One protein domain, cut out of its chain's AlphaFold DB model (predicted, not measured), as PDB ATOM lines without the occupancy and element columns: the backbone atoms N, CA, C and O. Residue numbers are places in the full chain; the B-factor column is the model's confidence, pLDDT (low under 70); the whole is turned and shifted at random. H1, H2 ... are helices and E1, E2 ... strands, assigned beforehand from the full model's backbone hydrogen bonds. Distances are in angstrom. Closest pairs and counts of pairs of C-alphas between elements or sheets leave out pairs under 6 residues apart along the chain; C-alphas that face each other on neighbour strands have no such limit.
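What this domain is: This is residues 285 to 362 of the 362 residues of the protein "Alpha-galactosidase" of Bacteroidales bacterium (UniProt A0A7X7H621). A small sandwich: a strongly twisted sheet of five strands, E1, E2, E7, E4 and E5, with the two-stranded sheet E3 and E6 over part of one face, so that the two are only partly face to face. The short helix H1 follows E3 at one end of the smaller sheet, and the chain passes between the two sheets four times. The printed part has 78 residues with seven named strands and one named helix, in the order E1 E2 E3 H1 E4 E5 E6 E7, and its class is mostly strand. The large sheet has the order E1 - E2 - E7 - E4 - E5 and, like the small one, is antiparallel throughout. The whole is compact, with a radius of gyration of the C-alphas of 12.2 A, yet elongated, spanning 36 by 23 by 21 A.

Where its parts are: In the large sheet, E1, residues 290 to 297, is 23.6 A from first to last C-alpha and begins at C-alpha 290 (9.933, -29.617, -8.105). E2, residues 303 to 309, measures 20.1 A; E7, residues 356 to 361, measures 16.1 A and ends at C-alpha 361 (20.447, -39.987, 4.800). E4, residues 330 to 334, measures 13.1 A, and E5, residues 340 to 344, 11.1 A. In the small sheet, E3, residues 315 to 320, measures 16.3 A and E6, residues 346 to 351, 15.3 A. H1, residues 321 to 324, measures 5.5 A.

How they stand to each other: In the large sheet E1 and E5 are the edge strands, and the strands' lines turn by 100 degrees from edge to edge. E1 and E2 form a hairpin, with N 293 and O 306 2.9 A apart, within hydrogen-bond range. E2 and E7 are antiparallel at 165 degrees, with N 305 and O 359 at 2.9 A. E7 and E4 stand at 141 degrees, with N 333 and O 360 at 3.0 A. E4 and E5 form a hairpin at 148 degrees, with N 332 and O 342 at 2.9 A. In the small sheet E3 and E6 are antiparallel at 167 degrees, with N 317 and O 349 at 2.8 A. The two sheets make a sandwich, two sheets face to face, 9.0 A centre to centre where they face each other, with best planes 38 degrees apart. The closest C-alphas of E2 and E6 are those of Asn 309 and Leu 351, 6.4 A apart. E6 and E7 are near each other, while E3 and E7 are apart. H1 is on the large sheet but only grazes it, with residues 321 to 324. It is too short for any O i to N i+4 pair; its one O i to N i+3 pair is within range.

The domain as a whole: The C-alphas farthest apart, those of Val 299 and Glu 313, are 37.6 A apart. The printed part has no cut and ends at residue 362, the chain's last. The links between the named elements are tight. The mean pLDDT of the printed part is 97.1, and no printed residue is under 70.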
ATOM      1  N   PHE A 285      10.312 -38.199  -7.587       97.06
ATOM      2  CA  PHE A 285       9.079 -37.549  -8.019       97.06
ATOM      3  C   PHE A 285       9.391 -36.432  -9.029       97.06
ATOM      4  O   PHE A 285      10.512 -35.922  -9.075       97.06
ATOM      5  N   ASP A 286       8.379 -36.025  -9.790       95.94
ATOM      6  CA  ASP A 286       8.356 -34.802 -10.596       95.94
ATOM      7  C   ASP A 286       6.931 -34.229 -10.555       95.94
ATOM      8  O   ASP A 286       5.969 -34.956 -10.820       95.94
ATOM      9  N   ASN A 287       6.787 -32.961 -10.168       92.94
ATOM     10  CA  ASN A 287       5.516 -32.231 -10.168       92.94
ATOM     11  C   ASN A 287       5.573 -30.927 -10.991       92.94
ATOM     12  O   ASN A 287       4.896 -29.957 -10.652       92.94
ATOM     13  N   ASP A 288       6.377 -30.929 -12.056       87.94
ATOM     14  CA  ASP A 288       6.690 -29.832 -12.982       87.94
ATOM     15  C   ASP A 288       7.607 -28.743 -12.397       87.94
ATOM     16  O   ASP A 288       8.585 -28.370 -13.042       87.94
ATOM     17  N   ASP A 289       7.336 -28.261 -11.179       94.56
ATOM     18  CA  ASP A 289       8.134 -27.209 -10.522       94.56
ATOM     19  C   ASP A 289       9.223 -27.769  -9.596       94.56
ATOM     20  O   ASP A 289      10.254 -27.130  -9.382       94.56
ATOM     21  N   ILE A 290       9.001 -28.950  -9.014       98.00
ATOM     22  CA  ILE A 290       9.933 -29.617  -8.105       98.00
ATOM     23  C   ILE A 290      10.232 -31.021  -8.621       98.00
ATOM     24  O   ILE A 290       9.341 -31.857  -8.790       98.00
ATOM     25  N   MET A 291      11.521 -31.301  -8.786       98.44
ATOM     26  CA  MET A 291      12.020 -32.601  -9.224       98.44
ATOM     27  C   MET A 291      12.889 -33.230  -8.139       98.44
ATOM     28  O   MET A 291      13.742 -32.561  -7.554       98.44
ATOM     29  N   GLY A 292      12.699 -34.522  -7.881       98.44
ATOM     30  CA  GLY A 292      13.473 -35.293  -6.913       98.44
ATOM     31  C   GLY A 292      14.254 -36.422  -7.579       98.44
ATOM     32  O   GLY A 292      13.677 -37.241  -8.294       98.44
ATOM     33  N   ILE A 293      15.553 -36.515  -7.294       98.75
ATOM     34  CA  ILE A 293      16.423 -37.612  -7.740       98.75
ATOM     35  C   ILE A 293      17.021 -38.300  -6.517       98.75
ATOM     36  O   ILE A 293      17.478 -37.656  -5.573       98.75
ATOM     37  N   GLY A 294      17.016 -39.629  -6.543       98.56
ATOM     38  CA  GLY A 294      17.609 -40.466  -5.515       98.56
ATOM     39  C   GLY A 294      18.779 -41.260  -6.064       98.56
ATOM     40  O   GLY A 294      18.773 -41.665  -7.223       98.56
ATOM     41  N   SER A 295      19.759 -41.520  -5.210       98.38
ATOM     42  CA  SER A 295      20.764 -42.562  -5.423       98.38
ATOM     43  C   SER A 295      21.147 -43.178  -4.079       98.38
ATOM     44  O   SER A 295      20.657 -42.770  -3.022       98.38
ATOM     45  N   GLU A 296      22.003 -44.188  -4.086       97.75
ATOM     46  CA  GLU A 296      22.513 -44.797  -2.860       97.75
ATOM     47  C   GLU A 296      23.993 -45.130  -2.977       97.75
ATOM     48  O   GLU A 296      24.511 -45.359  -4.066       97.75
ATOM     49  N   ASN A 297      24.689 -45.172  -1.849       97.50
ATOM     50  CA  ASN A 297      26.071 -45.612  -1.814       97.50
ATOM     51  C   ASN A 297      26.132 -47.136  -1.989       97.50
ATOM     52  O   ASN A 297      25.598 -47.879  -1.165       97.50
ATOM     53  N   ALA A 298      26.836 -47.607  -3.017       94.62
ATOM     54  CA  ALA A 298      26.959 -49.031  -3.327       94.62
ATOM     55  C   ALA A 298      27.689 -49.849  -2.242       94.62
ATOM     56  O   ALA A 298      27.578 -51.073  -2.216       94.62
ATOM     57  N   VAL A 299      28.455 -49.192  -1.362       93.06
ATOM     58  CA  VAL A 299      29.249 -49.831  -0.302       93.06
ATOM     59  C   VAL A 299      28.522 -49.790   1.040       93.06
ATOM     60  O   VAL A 299      28.455 -50.803   1.733       93.06
ATOM     61  N   THR A 300      28.006 -48.625   1.432       95.94
ATOM     62  CA  THR A 300      27.436 -48.402   2.772       95.94
ATOM     63  C   THR A 300      25.915 -48.545   2.818       95.94
ATOM     64  O   THR A 300      25.364 -48.747   3.898       95.94
ATOM     65  N   GLY A 301      25.229 -48.438   1.677       95.06
ATOM     66  CA  GLY A 301      23.767 -48.397   1.604       95.06
ATOM     67  C   GLY A 301      23.147 -47.064   2.042       95.06
ATOM     68  O   GLY A 301      21.918 -46.959   2.055       95.06
ATOM     69  N   GLU A 302      23.964 -46.055   2.381       96.44
ATOM     70  CA  GLU A 302      23.507 -44.686   2.660       96.44
ATOM     71  C   GLU A 302      22.691 -44.159   1.472       96.44
ATOM     72  O   GLU A 302      23.060 -44.381   0.317       96.44
ATOM     73  N   LYS A 303      21.582 -43.465   1.740       98.31
ATOM     74  CA  LYS A 303      20.736 -42.890   0.687       98.31
ATOM     75  C   LYS A 303      21.125 -41.441   0.428       98.31
ATOM     76  O   LYS A 303      21.434 -40.700   1.361       98.31
ATOM     77  N   TYR A 304      21.056 -41.033  -0.830       98.69
ATOM     78  CA  TYR A 304      21.250 -39.656  -1.264       98.69
ATOM     79  C   TYR A 304      19.961 -39.139  -1.891       98.69
ATOM     80  O   TYR A 304      19.327 -39.839  -2.683       98.69
ATOM     81  N   VAL A 305      19.578 -37.919  -1.528       98.81
ATOM     82  CA  VAL A 305      18.373 -37.251  -2.023       98.81
ATOM     83  C   VAL A 305      18.763 -35.874  -2.535       98.81
ATOM     84  O   VAL A 305      19.242 -35.048  -1.757       98.81
ATOM     85  N   ALA A 306      18.539 -35.627  -3.823       98.88
ATOM     86  CA  ALA A 306      18.570 -34.293  -4.403       98.88
ATOM     87  C   ALA A 306      17.150 -33.840  -4.732       98.88
ATOM     88  O   ALA A 306      16.379 -34.606  -5.312       98.88
ATOM     89  N   ILE A 307      16.813 -32.603  -4.374       98.81
ATOM     90  CA  ILE A 307      15.542 -31.976  -4.748       98.81
ATOM     91  C   ILE A 307      15.849 -30.624  -5.373       98.81
ATOM     92  O   ILE A 307      16.618 -29.847  -4.808       98.81
ATOM     93  N   PHE A 308      15.253 -30.365  -6.530       98.81
ATOM     94  CA  PHE A 308      15.468 -29.181  -7.351       98.81
ATOM     95  C   PHE A 308      14.163 -28.404  -7.452       98.81
ATOM     96  O   PHE A 308      13.144 -28.993  -7.806       98.81
ATOM     97  N   ASN A 309      14.202 -27.100  -7.191       98.62
ATOM     98  CA  ASN A 309      13.151 -26.183  -7.610       98.62
ATOM     99  C   ASN A 309      13.487 -25.676  -9.010       98.62
ATOM    100  O   ASN A 309      14.375 -24.846  -9.171       98.62
ATOM    101  N   VAL A 310      12.816 -26.219 -10.024       97.69
ATOM    102  CA  VAL A 310      13.011 -25.822 -11.424       97.69
ATOM    103  C   VAL A 310      12.139 -24.646 -11.852       97.69
ATOM    104  O   VAL A 310      12.361 -24.100 -12.932       97.69
ATOM    105  N   GLY A 311      11.183 -24.255 -11.004       97.00
ATOM    106  CA  GLY A 311      10.273 -23.144 -11.234       97.00
ATOM    107  C   GLY A 311      10.852 -21.775 -10.865       97.00
ATOM    108  O   GLY A 311      11.927 -21.648 -10.281       97.00
ATOM    109  N   GLU A 312      10.077 -20.742 -11.187       97.25
ATOM    110  CA  GLU A 312      10.443 -19.321 -11.046       97.25
ATOM    111  C   GLU A 312      10.008 -18.711  -9.696       97.25
ATOM    112  O   GLU A 312      10.222 -17.527  -9.435       97.25
ATOM    113  N   GLU A 313       9.369 -19.502  -8.830       97.81
ATOM    114  CA  GLU A 313       8.850 -19.072  -7.527       97.81
ATOM    115  C   GLU A 313       9.457 -19.890  -6.387       97.81
ATOM    116  O   GLU A 313       9.896 -21.022  -6.575       97.81
ATOM    117  N   GLU A 314       9.471 -19.316  -5.185       98.19
ATOM    118  CA  GLU A 314       9.830 -20.045  -3.970       98.19
ATOM    119  C   GLU A 314       8.825 -21.180  -3.709       98.19
ATOM    120  O   GLU A 314       7.615 -21.007  -3.885       98.19
ATOM    121  N   LYS A 315       9.321 -22.349  -3.293       97.88
ATOM    122  CA  LYS A 315       8.494 -23.537  -3.053       97.88
ATOM    123  C   LYS A 315       8.865 -24.218  -1.744       97.88
ATOM    124  O   LYS A 315      10.037 -24.487  -1.476       97.88
ATOM    125  N   ASP A 316       7.846 -24.565  -0.967       97.00
ATOM    126  CA  ASP A 316       7.992 -25.454   0.178       97.00
ATOM    127  C   ASP A 316       8.047 -26.907  -0.294       97.00
ATOM    128  O   ASP A 316       7.171 -27.389  -1.014       97.00
ATOM    129  N   VAL A 317       9.090 -27.613   0.129       96.31
ATOM    130  CA  VAL A 317       9.297 -29.027  -0.159       96.31
ATOM    131  C   VAL A 317       9.085 -29.823   1.114       96.31
ATOM    132  O   VAL A 317       9.741 -29.566   2.124       96.31
ATOM    133  N   GLU A 318       8.238 -30.847   1.032       96.56
ATOM    134  CA  GLU A 318       8.139 -31.912   2.026       96.56
ATOM    135  C   GLU A 318       8.319 -33.274   1.355       96.56
ATOM    136  O   GLU A 318       7.613 -33.613   0.408       96.56
ATOM    137  N   TYR A 319       9.263 -34.071   1.854       97.56
ATOM    138  CA  TYR A 319       9.539 -35.407   1.333       97.56
ATOM    139  C   TYR A 319       9.712 -36.417   2.467       97.56
ATOM    140  O   TYR A 319      10.634 -36.310   3.283       97.56
ATOM    141  N   ALA A 320       8.817 -37.402   2.540       97.81
ATOM    142  CA  ALA A 320       8.861 -38.443   3.559       97.81
ATOM    143  C   ALA A 320       9.972 -39.460   3.255       97.81
ATOM    144  O   ALA A 320      10.053 -40.004   2.158       97.81
ATOM    145  N   LEU A 321      10.814 -39.773   4.243       97.88
ATOM    146  CA  LEU A 321      11.915 -40.725   4.057       97.88
ATOM    147  C   LEU A 321      11.426 -42.174   3.847       97.88
ATOM    148  O   LEU A 321      12.176 -43.009   3.337       97.88
ATOM    149  N   SER A 322      10.164 -42.476   4.165       97.31
ATOM    150  CA  SER A 322       9.526 -43.757   3.834       97.31
ATOM    151  C   SER A 322       9.499 -44.022   2.322       97.31
ATOM    152  O   SER A 322       9.643 -45.169   1.909       97.31
ATOM    153  N   GLU A 323       9.442 -42.980   1.485       96.69
ATOM    154  CA  GLU A 323       9.473 -43.082   0.011       96.69
ATOM    155  C   GLU A 323      10.821 -43.612  -0.535       96.69
ATOM    156  O   GLU A 323      10.936 -44.069  -1.678       96.69
ATOM    157  N   ILE A 324      11.873 -43.591   0.292       96.12
ATOM    158  CA  ILE A 324      13.182 -44.209   0.010       96.12
ATOM    159  C   ILE A 324      13.472 -45.411   0.923       96.12
ATOM    160  O   ILE A 324      14.618 -45.855   1.017       96.12
ATOM    161  N   GLY A 325      12.437 -45.963   1.565       94.94
ATOM    162  CA  GLY A 325      12.512 -47.167   2.395       94.94
ATOM    163  C   GLY A 325      13.027 -46.938   3.819       94.94
ATOM    164  O   GLY A 325      13.485 -47.882   4.463       94.94
ATOM    165  N   ILE A 326      12.990 -45.701   4.321       95.69
ATOM    166  CA  ILE A 326      13.438 -45.348   5.673       95.69
ATOM    167  C   ILE A 326      12.217 -45.026   6.548       95.69
ATOM    168  O   ILE A 326      11.723 -43.904   6.596       95.69
ATOM    169  N   GLU A 327      11.753 -46.030   7.296       93.25
ATOM    170  CA  GLU A 327      10.522 -45.965   8.112       93.25
ATOM    171  C   GLU A 327      10.668 -45.213   9.446       93.25
ATOM    172  O   GLU A 327       9.692 -44.910  10.134       93.25
ATOM    173  N   LYS A 328      11.904 -44.965   9.886       94.19
ATOM    174  CA  LYS A 328      12.209 -44.331  11.178       94.19
ATOM    175  C   LYS A 328      12.953 -43.027  10.952       94.19
ATOM    176  O   LYS A 328      13.505 -42.788   9.889       94.19
ATOM    177  N   LYS A 329      13.039 -42.196  11.994       96.56
ATOM    178  CA  LYS A 329      13.874 -40.991  11.938       96.56
ATOM    179  C   LYS A 329      15.332 -41.366  11.634       96.56
ATOM    180  O   LYS A 329      15.944 -42.082  12.431       96.56
ATOM    181  N   ALA A 330      15.876 -40.836  10.547       97.19
ATOM    182  CA  ALA A 330      17.262 -41.010  10.120       97.19
ATOM    183  C   ALA A 330      18.024 -39.692  10.226       97.19
ATOM    184  O   ALA A 330      17.416 -38.620  10.308       97.19
ATOM    185  N   LYS A 331      19.353 -39.767  10.290       97.38
ATOM    186  CA  LYS A 331      20.189 -38.573  10.332       97.38
ATOM    187  C   LYS A 331      20.238 -37.951   8.939       97.38
ATOM    188  O   LYS A 331      20.467 -38.650   7.959       97.38
ATOM    189  N   LEU A 332      20.053 -36.638   8.882       97.94
ATOM    190  CA  LEU A 332      20.196 -35.841   7.669       97.94
ATOM    191  C   LEU A 332      21.494 -35.038   7.738       97.94
ATOM    192  O   LEU A 332      21.848 -34.484   8.783       97.94
ATOM    193  N   THR A 333      22.238 -35.002   6.641       98.19
ATOM    194  CA  THR A 333      23.427 -34.158   6.489       98.19
ATOM    195  C   THR A 333      23.342 -33.427   5.161       98.19
ATOM    196  O   THR A 333      23.180 -34.075   4.127       98.19
ATOM    197  N   ASP A 334      23.453 -32.102   5.204       98.38
ATOM    198  CA  ASP A 334      23.625 -31.276   4.014       98.38
ATOM    199  C   ASP A 334      25.020 -31.531   3.440       98.38
ATOM    200  O   ASP A 334      26.025 -31.363   4.132       98.38
ATOM    201  N   MET A 335      25.089 -32.016   2.200       98.50
ATOM    202  CA  MET A 335      26.358 -32.427   1.602       98.50
ATOM    203  C   MET A 335      27.211 -31.245   1.145       98.50
ATOM    204  O   MET A 335      28.432 -31.382   1.079       98.50
ATOM    205  N   TRP A 336      26.605 -30.091   0.863       98.38
ATOM    206  CA  TRP A 336      27.334 -28.905   0.425       98.38
ATOM    207  C   TRP A 336      27.973 -28.174   1.600       98.38
ATOM    208  O   TRP A 336      29.146 -27.811   1.522       98.38
ATOM    209  N   SER A 337      27.237 -28.004   2.700       97.44
ATOM    210  CA  SER A 337      27.751 -27.336   3.904       97.44
ATOM    211  C   SER A 337      28.443 -28.283   4.893       97.44
ATOM    212  O   SER A 337      29.212 -27.833   5.742       97.44
ATOM    213  N   GLY A 338      28.164 -29.589   4.820       97.12
ATOM    214  CA  GLY A 338      28.582 -30.583   5.813       97.12
ATOM    215  C   GLY A 338      27.767 -30.539   7.113       97.12
ATOM    216  O   GLY A 338      28.074 -31.267   8.063       97.12
ATOM    217  N   GLU A 339      26.736 -29.693   7.189       97.31
ATOM    218  CA  GLU A 339      25.936 -29.504   8.393       97.31
ATOM    219  C   GLU A 339      25.058 -30.729   8.687       97.31
ATOM    220  O   GLU A 339      24.303 -31.223   7.847       97.31
ATOM    221  N   SER A 340      25.116 -31.216   9.927       96.75
ATOM    222  CA  SER A 340      24.203 -32.246  10.422       96.75
ATOM    223  C   SER A 340      22.877 -31.614  10.850       96.75
ATOM    224  O   SER A 340      22.804 -31.007  11.915       96.75
ATOM    225  N   LEU A 341      21.805 -31.883  10.108       96.38
ATOM    226  CA  LEU A 341      20.463 -31.324  10.334       96.38
ATOM    227  C   LEU A 341      19.651 -32.078  11.410       96.38
ATOM    228  O   LEU A 341      18.465 -31.827  11.619       96.38
ATOM    229  N   GLY A 342      20.277 -33.030  12.107       95.56
ATOM    230  CA  GLY A 342      19.638 -33.847  13.139       95.56
ATOM    231  C   GLY A 342      18.907 -35.065  12.571       95.56
ATOM    232  O   GLY A 342      19.195 -35.517  11.464       95.56
ATOM    233  N   LYS A 343      18.002 -35.652  13.370       97.12
ATOM    234  CA  LYS A 343      17.212 -36.826  12.972       97.12
ATOM    235  C   LYS A 343      15.786 -36.434  12.610       97.12
ATOM    236  O   LYS A 343      15.062 -35.927  13.468       97.12
ATOM    237  N   SER A 344      15.353 -36.770  11.402       97.12
ATOM    238  CA  SER A 344      13.990 -36.524  10.924       97.12
ATOM    239  C   SER A 344      13.442 -37.735  10.174       97.12
ATOM    240  O   SER A 344      14.203 -38.587   9.731       97.12
ATOM    241  N   ALA A 345      12.118 -37.828  10.075       97.31
ATOM    242  CA  ALA A 345      11.429 -38.768   9.185       97.31
ATOM    243  C   ALA A 345      11.001 -38.102   7.862       97.31
ATOM    244  O   ALA A 345      10.544 -38.784   6.951       97.31
ATOM    245  N   VAL A 346      11.139 -36.776   7.768       97.44
ATOM    246  CA  VAL A 346      10.716 -35.953   6.629       97.44
ATOM    247  C   VAL A 346      11.803 -34.916   6.342       97.44
ATOM    248  O   VAL A 346      12.348 -34.312   7.270       97.44
ATOM    249  N   ILE A 347      12.121 -34.712   5.070       97.50
ATOM    250  CA  ILE A 347      12.871 -33.550   4.592       97.50
ATOM    251  C   ILE A 347      11.861 -32.420   4.417       97.50
ATOM    252  O   ILE A 347      10.912 -32.590   3.661       97.50
ATOM    253  N   SER A 348      12.044 -31.303   5.121       96.38
ATOM    254  CA  SER A 348      11.187 -30.119   5.005       96.38
ATOM    255  C   SER A 348      12.066 -28.884   4.834       96.38
ATOM    256  O   SER A 348      12.919 -28.610   5.686       96.38
ATOM    257  N   LYS A 349      11.931 -28.195   3.697       96.62
ATOM    258  CA  LYS A 349      12.752 -27.032   3.343       96.62
ATOM    259  C   LYS A 349      12.029 -26.150   2.330       96.62
ATOM    260  O   LYS A 349      11.469 -26.656   1.366       96.62
ATOM    261  N   THR A 350      12.121 -24.841   2.511       98.06
ATOM    262  CA  THR A 350      11.750 -23.856   1.491       98.06
ATOM    263  C   THR A 350      12.930 -23.645   0.540       98.06
ATOM    264  O   THR A 350      14.046 -23.374   0.997       98.06
ATOM    265  N   LEU A 351      12.704 -23.803  -0.764       98.38
ATOM    266  CA  LEU A 351      13.700 -23.606  -1.817       98.38
ATOM    267  C   LEU A 351      13.372 -22.354  -2.630       98.38
ATOM    268  O   LEU A 351      12.272 -22.230  -3.169       98.38
ATOM    269  N   ALA A 352      14.355 -21.465  -2.771       98.62
ATOM    270  CA  ALA A 352      14.297 -20.360  -3.724       98.62
ATOM    271  C   ALA A 352      14.165 -20.887  -5.173       98.62
ATOM    272  O   ALA A 352      14.471 -22.061  -5.420       98.62
ATOM    273  N   PRO A 353      13.727 -20.051  -6.133       98.56
ATOM    274  CA  PRO A 353      13.758 -20.404  -7.550       98.56
ATOM    275  C   PRO A 353      15.145 -20.903  -7.963       98.56
ATOM    276  O   PRO A 353      16.156 -20.312  -7.587       98.56
ATOM    277  N   HIS A 354      15.188 -21.993  -8.724       98.69
ATOM    278  CA  HIS A 354      16.402 -22.591  -9.302       98.69
ATOM    279  C   HIS A 354      17.378 -23.216  -8.293       98.69
ATOM    280  O   HIS A 354      18.395 -23.804  -8.683       98.69
ATOM    281  N   ALA A 355      17.069 -23.139  -6.998       98.75
ATOM    282  CA  ALA A 355      17.864 -23.739  -5.944       98.75
ATOM    283  C   ALA A 355      17.639 -25.252  -5.848       98.75
ATOM    284  O   ALA A 355      16.611 -25.805  -6.254       98.75
ATOM    285  N   SER A 356      18.610 -25.924  -5.243       98.75
ATOM    286  CA  SER A 356      18.528 -27.341  -4.918       98.75
ATOM    287  C   SER A 356      19.022 -27.613  -3.506       98.75
ATOM    288  O   SER A 356      19.714 -26.804  -2.890       98.75
ATOM    289  N   LEU A 357      18.664 -28.786  -2.997       98.12
ATOM    290  CA  LEU A 357      19.303 -29.392  -1.836       98.12
ATOM    291  C   LEU A 357      19.913 -30.732  -2.233       98.12
ATOM    292  O   LEU A 357      19.421 -31.397  -3.146       98.12
ATOM    293  N   LEU A 358      20.956 -31.139  -1.513       98.81
ATOM    294  CA  LEU A 358      21.588 -32.445  -1.658       98.81
ATOM    295  C   LEU A 358      21.895 -33.020  -0.279       98.81
ATOM    296  O   LEU A 358      22.810 -32.555   0.403       98.81
ATOM    297  N   TYR A 359      21.128 -34.026   0.134       98.69
ATOM    298  CA  TYR A 359      21.212 -34.614   1.469       98.69
ATOM    299  C   TYR A 359      21.690 -36.060   1.441       98.69
ATOM    300  O   TYR A 359      21.253 -36.869   0.623       98.69
ATOM    301  N   LYS A 360      22.537 -36.397   2.419       98.38
ATOM    302  CA  LYS A 360      22.882 -37.773   2.792       98.38
ATOM    303  C   LYS A 360      22.003 -38.224   3.961       98.38
ATOM    304  O   LYS A 360      21.892 -37.501   4.956       98.38
ATOM    305  N   VAL A 361      21.418 -39.417   3.852       97.31
ATOM    306  CA  VAL A 361      20.447 -39.987   4.800       97.31
ATOM    307  C   VAL A 361      20.903 -41.372   5.273       97.31
ATOM    308  O   VAL A 361      21.142 -42.252   4.442       97.31
ATOM    309  N   TYR A 362      21.038 -41.562   6.594       89.44
ATOM    310  CA  TYR A 362      21.556 -42.802   7.203       89.44
ATOM    311  C   TYR A 362      21.184 -43.010   8.678       89.44
ATOM    312  O   TYR A 362      20.782 -42.035   9.368       89.44
TER     313      TYR A 362